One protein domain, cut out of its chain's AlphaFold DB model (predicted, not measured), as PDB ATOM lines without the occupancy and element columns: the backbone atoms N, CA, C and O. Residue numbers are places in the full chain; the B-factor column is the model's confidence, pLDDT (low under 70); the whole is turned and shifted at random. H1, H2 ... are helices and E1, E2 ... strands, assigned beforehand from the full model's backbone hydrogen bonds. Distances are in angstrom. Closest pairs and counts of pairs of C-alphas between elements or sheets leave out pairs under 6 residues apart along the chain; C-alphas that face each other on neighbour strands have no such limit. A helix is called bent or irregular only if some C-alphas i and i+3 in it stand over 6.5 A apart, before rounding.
ATOM      1  N   ARG A   2     155.278 189.808 254.696       48.66
ATOM      2  CA  ARG A   2     156.020 190.578 253.696       48.66
ATOM      3  C   ARG A   2     157.067 191.308 254.506       48.66
ATOM      4  O   ARG A   2     156.721 192.275 255.167       48.66
ATOM      5  N   ALA A   3     158.272 190.765 254.564       46.00
ATOM      6  CA  ALA A   3     159.366 191.477 255.211       46.00
ATOM      7  C   ALA A   3     160.740 191.030 254.718       46.00
ATOM      8  O   ALA A   3     161.638 191.859 254.711       46.00
ATOM      9  N   PHE A   4     160.914 189.781 254.264       52.31
ATOM     10  CA  PHE A   4     162.280 189.268 254.170       52.31
ATOM     11  C   PHE A   4     162.770 188.801 252.801       52.31
ATOM     12  O   PHE A   4     163.975 188.714 252.663       52.31
ATOM     13  N   ASP A   5     161.943 188.508 251.787       61.34
ATOM     14  CA  ASP A   5     162.421 187.882 250.523       61.34
ATOM     15  C   ASP A   5     163.421 186.714 250.743       61.34
ATOM     16  O   ASP A   5     164.196 186.337 249.865       61.34
ATOM     17  N   LEU A   6     163.387 186.129 251.945       69.50
ATOM     18  CA  LEU A   6     164.230 185.039 252.387       69.50
ATOM     19  C   LEU A   6     163.432 183.749 252.228       69.50
ATOM     20  O   LEU A   6     162.237 183.724 252.552       69.50
ATOM     21  N   PRO A   7     164.076 182.660 251.782       79.50
ATOM     22  CA  PRO A   7     163.461 181.352 251.830       79.50
ATOM     23  C   PRO A   7     163.029 180.998 253.257       79.50
ATOM     24  O   PRO A   7     163.813 181.092 254.206       79.50
ATOM     25  N   ALA A   8     161.782 180.563 253.404       84.69
ATOM     26  CA  ALA A   8     161.232 180.116 254.678       84.69
ATOM     27  C   ALA A   8     160.664 178.706 254.534       84.69
ATOM     28  O   ALA A   8     159.932 178.422 253.591       84.69
ATOM     29  N   VAL A   9     160.980 177.813 255.465       87.38
ATOM     30  CA  VAL A   9     160.348 176.497 255.562       87.38
ATOM     31  C   VAL A   9     159.061 176.637 256.364       87.38
ATOM     32  O   VAL A   9     159.066 177.214 257.452       87.38
ATOM     33  N   ILE A  10     157.961 176.112 255.830       88.12
ATOM     34  CA  ILE A  10     156.660 176.059 256.506       88.12
ATOM     35  C   ILE A  10     156.165 174.615 256.580       88.12
ATOM     36  O   ILE A  10     156.451 173.808 255.694       88.12
ATOM     37  N   GLY A  11     155.405 174.301 257.629       88.88
ATOM     38  CA  GLY A  11     154.651 173.053 257.730       88.88
ATOM     39  C   GLY A  11     153.240 173.224 257.171       88.88
ATOM     40  O   GLY A  11     152.501 174.099 257.625       88.88
ATOM     41  N   LEU A  12     152.867 172.392 256.199       89.38
ATOM     42  CA  LEU A  12     151.505 172.285 255.678       89.38
ATOM     43  C   LEU A  12     150.835 171.032 256.238       89.38
ATOM     44  O   LEU A  12     151.294 169.917 255.995       89.38
ATOM     45  N   PHE A  13     149.745 171.222 256.969       88.62
ATOM     46  CA  PHE A  13     148.978 170.178 257.632       88.62
ATOM     47  C   PHE A  13     147.824 169.771 256.726       88.62
ATOM     48  O   PHE A  13     146.844 170.497 256.551       88.62
ATOM     49  N   LEU A  14     147.973 168.614 256.091       85.38
ATOM     50  CA  LEU A  14     146.975 168.090 255.177       85.38
ATOM     51  C   LEU A  14     145.779 167.538 255.954       85.38
ATOM     52  O   LEU A  14     145.899 167.072 257.085       85.38
ATOM     53  N   LYS A  15     144.613 167.501 255.301       82.12
ATOM     54  CA  LYS A  15     143.395 166.895 255.869       82.12
ATOM     55  C   LYS A  15     143.560 165.411 256.214       82.12
ATOM     56  O   LYS A  15     142.777 164.878 256.987       82.12
ATOM     57  N   THR A  16     144.568 164.754 255.641       81.69
ATOM     58  CA  THR A  16     144.952 163.369 255.934       81.69
ATOM     59  C   THR A  16     145.653 163.209 257.288       81.69
ATOM     60  O   THR A  16     145.902 162.080 257.697       81.69
ATOM     61  N   GLY A  17     145.983 164.307 257.981       78.06
ATOM     62  CA  GLY A  17     146.742 164.308 259.235       78.06
ATOM     63  C   GLY A  17     148.264 164.331 259.047       78.06
ATOM     64  O   GLY A  17     148.995 164.452 260.025       78.06
ATOM     65  N   GLU A  18     148.755 164.251 257.807       84.69
ATOM     66  CA  GLU A  18     150.183 164.345 257.490       84.69
ATOM     67  C   GLU A  18     150.646 165.811 257.443       84.69
ATOM     68  O   GLU A  18     149.983 166.668 256.848       84.69
ATOM     69  N   ALA A  19     151.817 166.090 258.024       83.88
ATOM     70  CA  ALA A  19     152.513 167.361 257.861       83.88
ATOM     71  C   ALA A  19     153.566 167.254 256.748       83.88
ATOM     72  O   ALA A  19     154.412 166.359 256.759       83.88
ATOM     73  N   ARG A  20     153.542 168.192 255.799       87.31
ATOM     74  CA  ARG A  20     154.538 168.314 254.727       87.31
ATOM     75  C   ARG A  20     155.325 169.602 254.909       87.31
ATOM     76  O   ARG A  20     154.738 170.682 254.945       87.31
ATOM     77  N   PHE A  21     156.647 169.499 254.978       88.12
ATOM     78  CA  PHE A  21     157.522 170.667 255.011       88.12
ATOM     79  C   PHE A  21     157.848 171.118 253.592       88.12
ATOM     80  O   PHE A  21     158.250 170.313 252.753       88.12
ATOM     81  N   VAL A  22     157.662 172.408 253.323       89.25
ATOM     82  CA  VAL A  22     157.914 173.014 252.009       89.25
ATOM     83  C   VAL A  22     158.647 174.336 252.178       89.25
ATOM     84  O   VAL A  22     158.472 175.022 253.186       89.25
ATOM     85  N   THR A  23     159.454 174.720 251.192       89.38
ATOM     86  CA  THR A  23     160.160 176.006 251.220       89.38
ATOM     87  C   THR A  23     159.380 177.045 250.426       89.38
ATOM     88  O   THR A  23     159.214 176.907 249.219       89.38
ATOM     89  N   VAL A  24     158.933 178.110 251.077       87.88
ATOM     90  CA  VAL A  24     158.457 179.331 250.426       87.88
ATOM     91  C   VAL A  24     159.665 180.082 249.886       87.88
ATOM     92  O   VAL A  24     160.549 180.451 250.652       87.88
ATOM     93  N   THR A  25     159.706 180.315 248.579       86.50
ATOM     94  CA  THR A  25     160.810 181.018 247.898       86.50
ATOM     95  C   THR A  25     160.384 182.339 247.266       86.50
ATOM     96  O   THR A  25     161.219 183.058 246.729       86.50
ATOM     97  N   GLY A  26     159.094 182.676 247.325       83.88
ATOM     98  CA  GLY A  26     158.592 183.952 246.835       83.88
ATOM     99  C   GLY A  26     157.141 184.197 247.225       83.88
ATOM    100  O   GLY A  26     156.331 183.270 247.291       83.88
ATOM    101  N   LEU A  27     156.812 185.466 247.457       82.62
ATOM    102  CA  LEU A  27     155.471 185.935 247.792       82.62
ATOM    103  C   LEU A  27     155.137 187.128 246.897       82.62
ATOM    104  O   LEU A  27     155.711 188.202 247.053       82.62
ATOM    105  N   ASN A  28     154.200 186.952 245.965       81.69
ATOM    106  CA  ASN A  28     153.778 188.018 245.059       81.69
ATOM    107  C   ASN A  28     152.253 188.130 245.051       81.69
ATOM    108  O   ASN A  28     151.568 187.241 244.556       81.69
ATOM    109  N   GLY A  29     151.735 189.223 245.613       82.62
ATOM    110  CA  GLY A  29     150.299 189.470 245.733       82.62
ATOM    111  C   GLY A  29     149.563 188.318 246.422       82.62
ATOM    112  O   GLY A  29     149.784 188.038 247.602       82.62
ATOM    113  N   ASP A  30     148.694 187.663 245.660       88.94
ATOM    114  CA  ASP A  30     147.873 186.517 246.044       88.94
ATOM    115  C   ASP A  30     148.530 185.165 245.718       88.94
ATOM    116  O   ASP A  30     147.880 184.127 245.831       88.94
ATOM    117  N   ARG A  31     149.808 185.144 245.321       90.81
ATOM    118  CA  ARG A  31     150.541 183.930 244.948       90.81
ATOM    119  C   ARG A  31     151.734 183.655 245.855       90.81
ATOM    120  O   ARG A  31     152.476 184.554 246.254       90.81
ATOM    121  N   VAL A  32     151.944 182.370 246.118       89.56
ATOM    122  CA  VAL A  32     153.057 181.822 246.895       89.56
ATOM    123  C   VAL A  32     153.854 180.886 245.991       89.56
ATOM    124  O   VAL A  32     153.282 179.983 245.381       89.56
ATOM    125  N   THR A  33     155.167 181.083 245.901       90.00
ATOM    126  CA  THR A  33     156.068 180.142 245.224       90.00
ATOM    127  C   THR A  33     156.630 179.171 246.251       90.00
ATOM    128  O   THR A  33     157.240 179.596 247.231       90.00
ATOM    129  N   LEU A  34     156.408 177.877 246.027       89.94
ATOM    130  CA  LEU A  34     156.869 176.787 246.879       89.94
ATOM    131  C   LEU A  34     157.899 175.942 246.130       89.94
ATOM    132  O   LEU A  34     157.706 175.627 244.956       89.94
ATOM    133  N   ALA A  35     158.960 175.540 246.819       88.00
ATOM    134  CA  ALA A  35     159.884 174.506 246.382       88.00
ATOM    135  C   ALA A  35     159.605 173.202 247.149       88.00
ATOM    136  O   ALA A  35     159.569 173.193 248.382       88.00
ATOM    137  N   ILE A  36     159.401 172.114 246.404       84.06
ATOM    138  CA  ILE A  36     159.094 170.765 246.897       84.06
ATOM    139  C   ILE A  36     159.908 169.779 246.057       84.06
ATOM    140  O   ILE A  36     159.800 169.794 244.832       84.06
ATOM    141  N   ASP A  37     160.744 168.947 246.681       77.25
ATOM    142  CA  ASP A  37     161.542 167.914 245.995       77.25
ATOM    143  C   ASP A  37     162.276 168.431 244.739       77.25
ATOM    144  O   ASP A  37     162.257 167.823 243.667       77.25
ATOM    145  N   ARG A  38     162.919 169.603 244.869       73.25
ATOM    146  CA  ARG A  38     163.638 170.346 243.805       73.25
ATOM    147  C   ARG A  38     162.772 170.893 242.663       73.25
ATOM    148  O   ARG A  38     163.315 171.489 241.734       73.25
ATOM    149  N   LYS A  39     161.449 170.741 242.720       82.44
ATOM    150  CA  LYS A  39     160.507 171.390 241.803       82.44
ATOM    151  C   LYS A  39     159.969 172.663 242.433       82.44
ATOM    152  O   LYS A  39     159.687 172.697 243.627       82.44
ATOM    153  N   THR A  40     159.803 173.700 241.626       86.38
ATOM    154  CA  THR A  40     159.155 174.945 242.038       86.38
ATOM    155  C   THR A  40     157.758 175.027 241.438       86.38
ATOM    156  O   THR A  40     157.545 174.700 240.272       86.38
ATOM    157  N   GLY A  41     156.792 175.446 242.249       89.62
ATOM    158  CA  GLY A  41     155.402 175.622 241.848       89.62
ATOM    159  C   GLY A  41     154.833 176.899 242.447       89.62
ATOM    160  O   GLY A  41     155.169 177.267 243.569       89.62
ATOM    161  N   THR A  42     153.985 177.598 241.692       91.94
ATOM    162  CA  THR A  42     153.332 178.823 242.169       91.94
ATOM    163  C   THR A  42     151.853 178.568 242.414       91.94
ATOM    164  O   THR A  42     151.108 178.293 241.473       91.94
ATOM    165  N   TYR A  43     151.414 178.747 243.654       92.44
ATOM    166  CA  TYR A  43     150.069 178.414 244.111       92.44
ATOM    167  C   TYR A  43     149.318 179.658 244.597       92.44
ATOM    168  O   TYR A  43     149.952 180.596 245.090       92.44
ATOM    169  N   PRO A  44     147.977 179.691 244.481       93.25
ATOM    170  CA  PRO A  44     147.171 180.712 245.133       93.25
ATOM    171  C   PRO A  44     147.375 180.660 246.646       93.25
ATOM    172  O   PRO A  44     147.300 179.596 247.259       93.25
ATOM    173  N   ARG A  45     147.581 181.818 247.261       90.62
ATOM    174  CA  ARG A  45     147.782 181.966 248.700       90.62
ATOM    175  C   ARG A  45     146.605 181.407 249.497       90.62
ATOM    176  O   ARG A  45     146.827 180.682 250.460       90.62
ATOM    177  N   ALA A  46     145.382 181.637 249.024       91.88
ATOM    178  CA  ALA A  46     144.160 181.110 249.627       91.88
ATOM    179  C   ALA A  46     144.102 179.568 249.675       91.88
ATOM    180  O   ALA A  46     143.368 179.011 250.484       91.88
ATOM    181  N   ALA A  47     144.871 178.866 248.833       91.31
ATOM    182  CA  ALA A  47     144.971 177.407 248.885       91.31
ATOM    183  C   ALA A  47     145.977 176.918 249.942       91.31
ATOM    184  O   ALA A  47     145.884 175.779 250.394       91.31
ATOM    185  N   ILE A  48     146.938 177.764 250.323       91.06
ATOM    186  CA  ILE A  48     148.014 177.429 251.262       91.06
ATOM    187  C   ILE A  48     147.650 177.841 252.690       91.06
ATOM    188  O   ILE A  48     147.907 177.084 253.620       91.06
ATOM    189  N   GLU A  49     147.024 179.007 252.870       89.44
ATOM    190  CA  GLU A  49     146.687 179.557 254.192       89.44
ATOM    191  C   GLU A  49     145.907 178.594 255.100       89.44
ATOM    192  O   GLU A  49     146.301 178.463 256.256       89.44
ATOM    193  N   PRO A  50     144.883 177.853 254.629       90.88
ATOM    194  CA  PRO A  50     144.147 176.923 255.488       90.88
ATOM    195  C   PRO A  50     144.967 175.712 255.948       90.88
ATOM    196  O   PRO A  50     144.577 175.033 256.892       90.88
ATOM    197  N   LEU A  51     146.063 175.402 255.249       90.12
ATOM    198  CA  LEU A  51     146.945 174.276 255.556       90.12
ATOM    199  C   LEU A  51     148.095 174.694 256.475       90.12
ATOM    200  O   LEU A  51     148.803 173.840 256.999       90.12
ATOM    201  N   TRP A  52     148.321 175.993 256.649       89.12
ATOM    202  CA  TRP A  52     149.453 176.517 257.390       89.12
ATOM    203  C   TRP A  52     149.035 176.940 258.797       89.12
ATOM    204  O   TRP A  52     148.049 177.641 258.993       89.12
ATOM    205  N   ASN A  53     149.819 176.541 259.795       82.69
ATOM    206  CA  ASN A  53     149.542 176.822 261.205       82.69
ATOM    207  C   ASN A  53     150.170 178.135 261.716       82.69
ATOM    208  O   ASN A  53     150.130 178.400 262.913       82.69
ATOM    209  N   GLY A  54     150.784 178.932 260.837       79.81
ATOM    210  CA  GLY A  54     151.428 180.201 261.188       79.81
ATOM    211  C   GLY A  54     152.911 180.097 261.563       79.81
ATOM    212  O   GLY A  54     153.599 181.118 261.570       79.81
ATOM    213  N   TYR A  55     153.438 178.895 261.814       76.88
ATOM    214  CA  TYR A  55     154.846 178.707 262.167       76.88
ATOM    215  C   TYR A  55     155.725 178.593 260.925       76.88
ATOM    216  O   TYR A  55     155.363 177.964 259.928       76.88
ATOM    217  N   TYR A  56     156.903 179.195 260.994       81.81
ATOM    218  CA  TYR A  56     157.866 179.187 259.907       81.81
ATOM    219  C   TYR A  56     159.281 179.213 260.451       81.81
ATOM    220  O   TYR A  56     159.541 179.687 261.552       81.81
ATOM    221  N   THR A  57     160.202 178.728 259.637       78.31
ATOM    222  CA  THR A  57     161.626 178.731 259.937       78.31
ATOM    223  C   THR A  57     162.343 179.415 258.790       78.31
ATOM    224  O   THR A  57     162.240 178.977 257.645       78.31
ATOM    225  N   VAL A  58     163.036 180.516 259.070       76.94
ATOM    226  CA  VAL A  58     163.776 181.253 258.042       76.94
ATOM    227  C   VAL A  58     165.156 180.644 257.889       76.94
ATOM    228  O   VAL A  58     165.852 180.372 258.866       76.94
ATOM    229  N   VAL A  59     165.558 180.449 256.642       68.62
ATOM    230  CA  VAL A  59     166.888 179.963 256.311       68.62
ATOM    231  C   VAL A  59     167.717 181.155 255.850       68.62
ATOM    232  O   VAL A  59     167.508 181.688 254.762       68.62
ATOM    233  N   TRP A  60     168.653 181.588 256.692       63.22
ATOM    234  CA  TRP A  60     169.443 182.794 256.464       63.22
ATOM    235  C   TRP A  60     170.929 182.540 256.731       63.22
ATOM    236  O   TRP A  60     171.296 181.836 257.670       63.22
ATOM    237  N   ARG A  61     171.796 183.108 255.881       59.09
ATOM    238  CA  ARG A  61     173.251 183.101 256.068       59.09
ATOM    239  C   ARG A  61     173.697 184.525 256.403       59.09
ATOM    240  O   ARG A  61     173.536 185.394 255.544       59.09
ATOM    241  N   PRO A  62     174.279 184.771 257.589       57.00
ATOM    242  CA  PRO A  62     174.804 186.088 257.907       57.00
ATOM    243  C   PRO A  62     175.914 186.472 256.920       57.00
ATOM    244  O   PRO A  62     176.695 185.606 256.500       57.00
ATOM    245  N   PRO A  63     176.022 187.756 256.542       59.34
ATOM    246  CA  PRO A  63     177.143 188.236 255.752       59.34
ATOM    247  C   PRO A  63     178.450 187.888 256.465       59.34
ATOM    248  O   PRO A  63     178.612 188.180 257.647       59.34
ATOM    249  N   LYS A 138     168.836 185.909 244.151       36.00
ATOM    250  CA  LYS A 138     169.021 185.218 242.869       36.00
ATOM    251  C   LYS A 138     169.477 183.795 243.151       36.00
ATOM    252  O   LYS A 138     170.592 183.570 243.610       36.00
ATOM    253  N   ALA A 139     168.601 182.837 242.868       34.88
ATOM    254  CA  ALA A 139     168.888 181.412 242.939       34.88
ATOM    255  C   ALA A 139     169.972 181.010 241.918       34.88
ATOM    256  O   ALA A 139     169.656 180.473 240.861       34.88
ATOM    257  N   GLU A 140     171.252 181.241 242.214       35.22
ATOM    258  CA  GLU A 140     172.352 180.726 241.398       35.22
ATOM    259  C   GLU A 140     173.046 179.562 242.123       35.22
ATOM    260  O   GLU A 140     173.855 179.715 243.031       35.22
ATOM    261  N   ARG A 141     172.612 178.368 241.715       45.28
ATOM    262  CA  ARG A 141     173.277 177.054 241.708       45.28
ATOM    263  C   ARG A 141     174.662 176.967 242.389       45.28
ATOM    264  O   ARG A 141     175.643 177.460 241.841       45.28
ATOM    265  N   ARG A 142     174.777 176.133 243.434       36.44
ATOM    266  CA  ARG A 142     175.418 174.787 243.434       36.44
ATOM    267  C   ARG A 142     175.749 174.359 244.882       36.44
ATOM    268  O   ARG A 142     176.565 174.983 245.538       36.44
ATOM    269  N   GLY A 143     175.153 173.255 245.340       34.88
ATOM    270  CA  GLY A 143     175.849 172.255 246.165       34.88
ATOM    271  C   GLY A 143     176.067 172.452 247.672       34.88
ATOM    272  O   GLY A 143     176.700 171.576 248.242       34.88
ATOM    273  N   GLU A 144     175.565 173.493 248.340       32.22
ATOM    274  CA  GLU A 144     175.765 173.629 249.797       32.22
ATOM    275  C   GLU A 144     174.446 173.808 250.551       32.22
ATOM    276  O   GLU A 144     173.739 174.799 250.353       32.22
ATOM    277  N   GLU A 145     174.136 172.858 251.437       33.78
ATOM    278  CA  GLU A 145     172.980 172.919 252.333       33.78
ATOM    279  C   GLU A 145     173.060 174.149 253.258       33.78
ATOM    280  O   GLU A 145     174.136 174.516 253.746       33.78
ATOM    281  N   PRO A 146     171.950 174.860 253.485       35.78
ATOM    282  CA  PRO A 146     171.925 175.977 254.414       35.78
ATOM    283  C   PRO A 146     171.605 175.520 255.849       35.78
ATOM    284  O   PRO A 146     170.779 174.638 256.068       35.78
ATOM    285  N   ALA A 147     172.247 176.155 256.835       34.38
ATOM    286  CA  ALA A 147     171.964 175.937 258.251       34.38
ATOM    287  C   ALA A 147     170.580 176.508 258.618       34.38
ATOM    288  O   ALA A 147     170.243 177.633 258.249       34.38
ATOM    289  N   ILE A 148     169.785 175.713 259.332       32.78
ATOM    290  CA  ILE A 148     168.419 176.035 259.757       32.78
ATOM    291  C   ILE A 148     168.487 176.769 261.104       32.78
ATOM    292  O   ILE A 148     169.030 176.224 262.062       32.78
ATOM    293  N   ALA A 149     167.931 177.979 261.196       33.06
ATOM    294  CA  ALA A 149     167.747 178.685 262.465       33.06
ATOM    295  C   ALA A 149     166.264 178.643 262.854       33.06
ATOM    296  O   ALA A 149     165.426 179.197 262.146       33.06
ATOM    297  N   VAL A 150     165.943 177.960 263.955       29.33
ATOM    298  CA  VAL A 150     164.592 177.907 264.538       29.33
ATOM    299  C   VAL A 150     164.438 179.102 265.479       29.33
ATOM    300  O   VAL A 150     165.256 179.256 266.385       29.33
ATOM    301  N   LEU A 151     163.436 179.950 265.234       35.78
ATOM    302  CA  LEU A 151     162.999 181.019 266.139       35.78
ATOM    303  C   LEU A 151     161.703 180.599 266.832       35.78
ATOM    304  O   LEU A 151     160.882 179.934 266.155       35.78
TER     305      LEU A 151
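Overview. This is residues 2 to 63 and 138 to 151 of the 151 residues of the protein "PG_binding_1 domain-containing protein" of Chromatiales bacterium USCg_Taylor (UniProt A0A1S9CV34). A strongly twisted sheet of five antiparallel strands is wound into an open, half-rolled wall, and the short helix H1 bridges from one edge strand, E4, to the other, E5, on the sheet. The long strand E2 bends in the middle of this wall, while a loose last stretch, residues 138 to 151, runs outside it, with residues 140 to 145 sticking out. The printed part has 76 residues, with one named helix and five named strands in the order E1, E2, E3, E4, H1, E5; across the sheet the order is E4, E3, E2, E1, E5. The class is mostly strand, and E1 to E4 form a meander, each strand the antiparallel neighbour of the one before. The whole is compact, with a radius of gyration of the C-alphas of 12.8 A, yet elongated in outline, spanning 38 by 25 by 24 A.

Along the chain. The longest strand is E2, residues 19 to 28, 24.3 A from first to last C-alpha; it bends by 70 degrees at residue 25. E1, residues 8 to 13, is 16.1 A long and begins at C-alpha 8, at (161.232, 180.116, 254.678). E3, residues 31 to 36, is 15.8 A long, and E4, residues 39 to 44, is 16.6 A long. H1, residues 45 to 51, follows E4 directly, measures 10.3 A and begins at C-alpha 45, at (147.782, 181.966, 248.700). E5, residues 52 to 58, follows H1 directly, is 15.1 A long and ends at C-alpha 58, at (163.776, 181.253, 258.042).

Arrangement. In the sheet E2 is an inner strand, and its centre is the nearest to the mean of the C-alphas, at 2.1 A. E2 and E1 form a hairpin, antiparallel at 130 degrees between their directions; N 12 and O 20 are 2.8 A apart and N 24 and O 8 are 2.7 A apart, within hydrogen-bond range. E2 and E3 form a hairpin at 135 degrees, with N 33 and O 26 at 2.8 A. E3 and E4 form a hairpin at 152 degrees, with N 34 and O 41 at 2.8 A. At the other edge E5 is the antiparallel neighbour of E1, at 156 degrees, with N 9 and O 57 at 2.8 A and N 57 and O 9 at 2.9 A. The edge strands E4 and E5 are apart, and so are E1 and E3. From edge to edge the strands' lines turn by 136 degrees, and the way across the sheet turns by 30 degrees. H1 is on the sheet, with 24 pairs of C-alphas within 10 A. Its closest C-alphas to E3 are those of Arg 45 and Arg 31, 5.1 A apart, and its closest to E1 are those of Leu 51 and Leu 12, 5.0 A apart. H1 is irregular, but only just: C-alphas 47 and 50 are 6.7 A apart. In its backbone 1 of 3 O i to N i+4 pairs is within hydrogen-bond range, beside 2 of 4 O i to N i+3 pairs.

Size, cuts and confidence. The two C-alphas farthest apart, those of Thr 16 and Pro 63, are 40.7 A from each other. Residues 64 to 137 are not printed, and C-alphas 63 and 138 are 15.5 A apart across the cut. The five links between named elements are tight. Residues 138 to 151 hold no named element, and residues 140 to 145 stand free; Leu 151 is the chain's last residue. The mean pLDDT of the printed part is 73.0; residues 2 to 6, 59 to 63 and 138 to 151 are under 70.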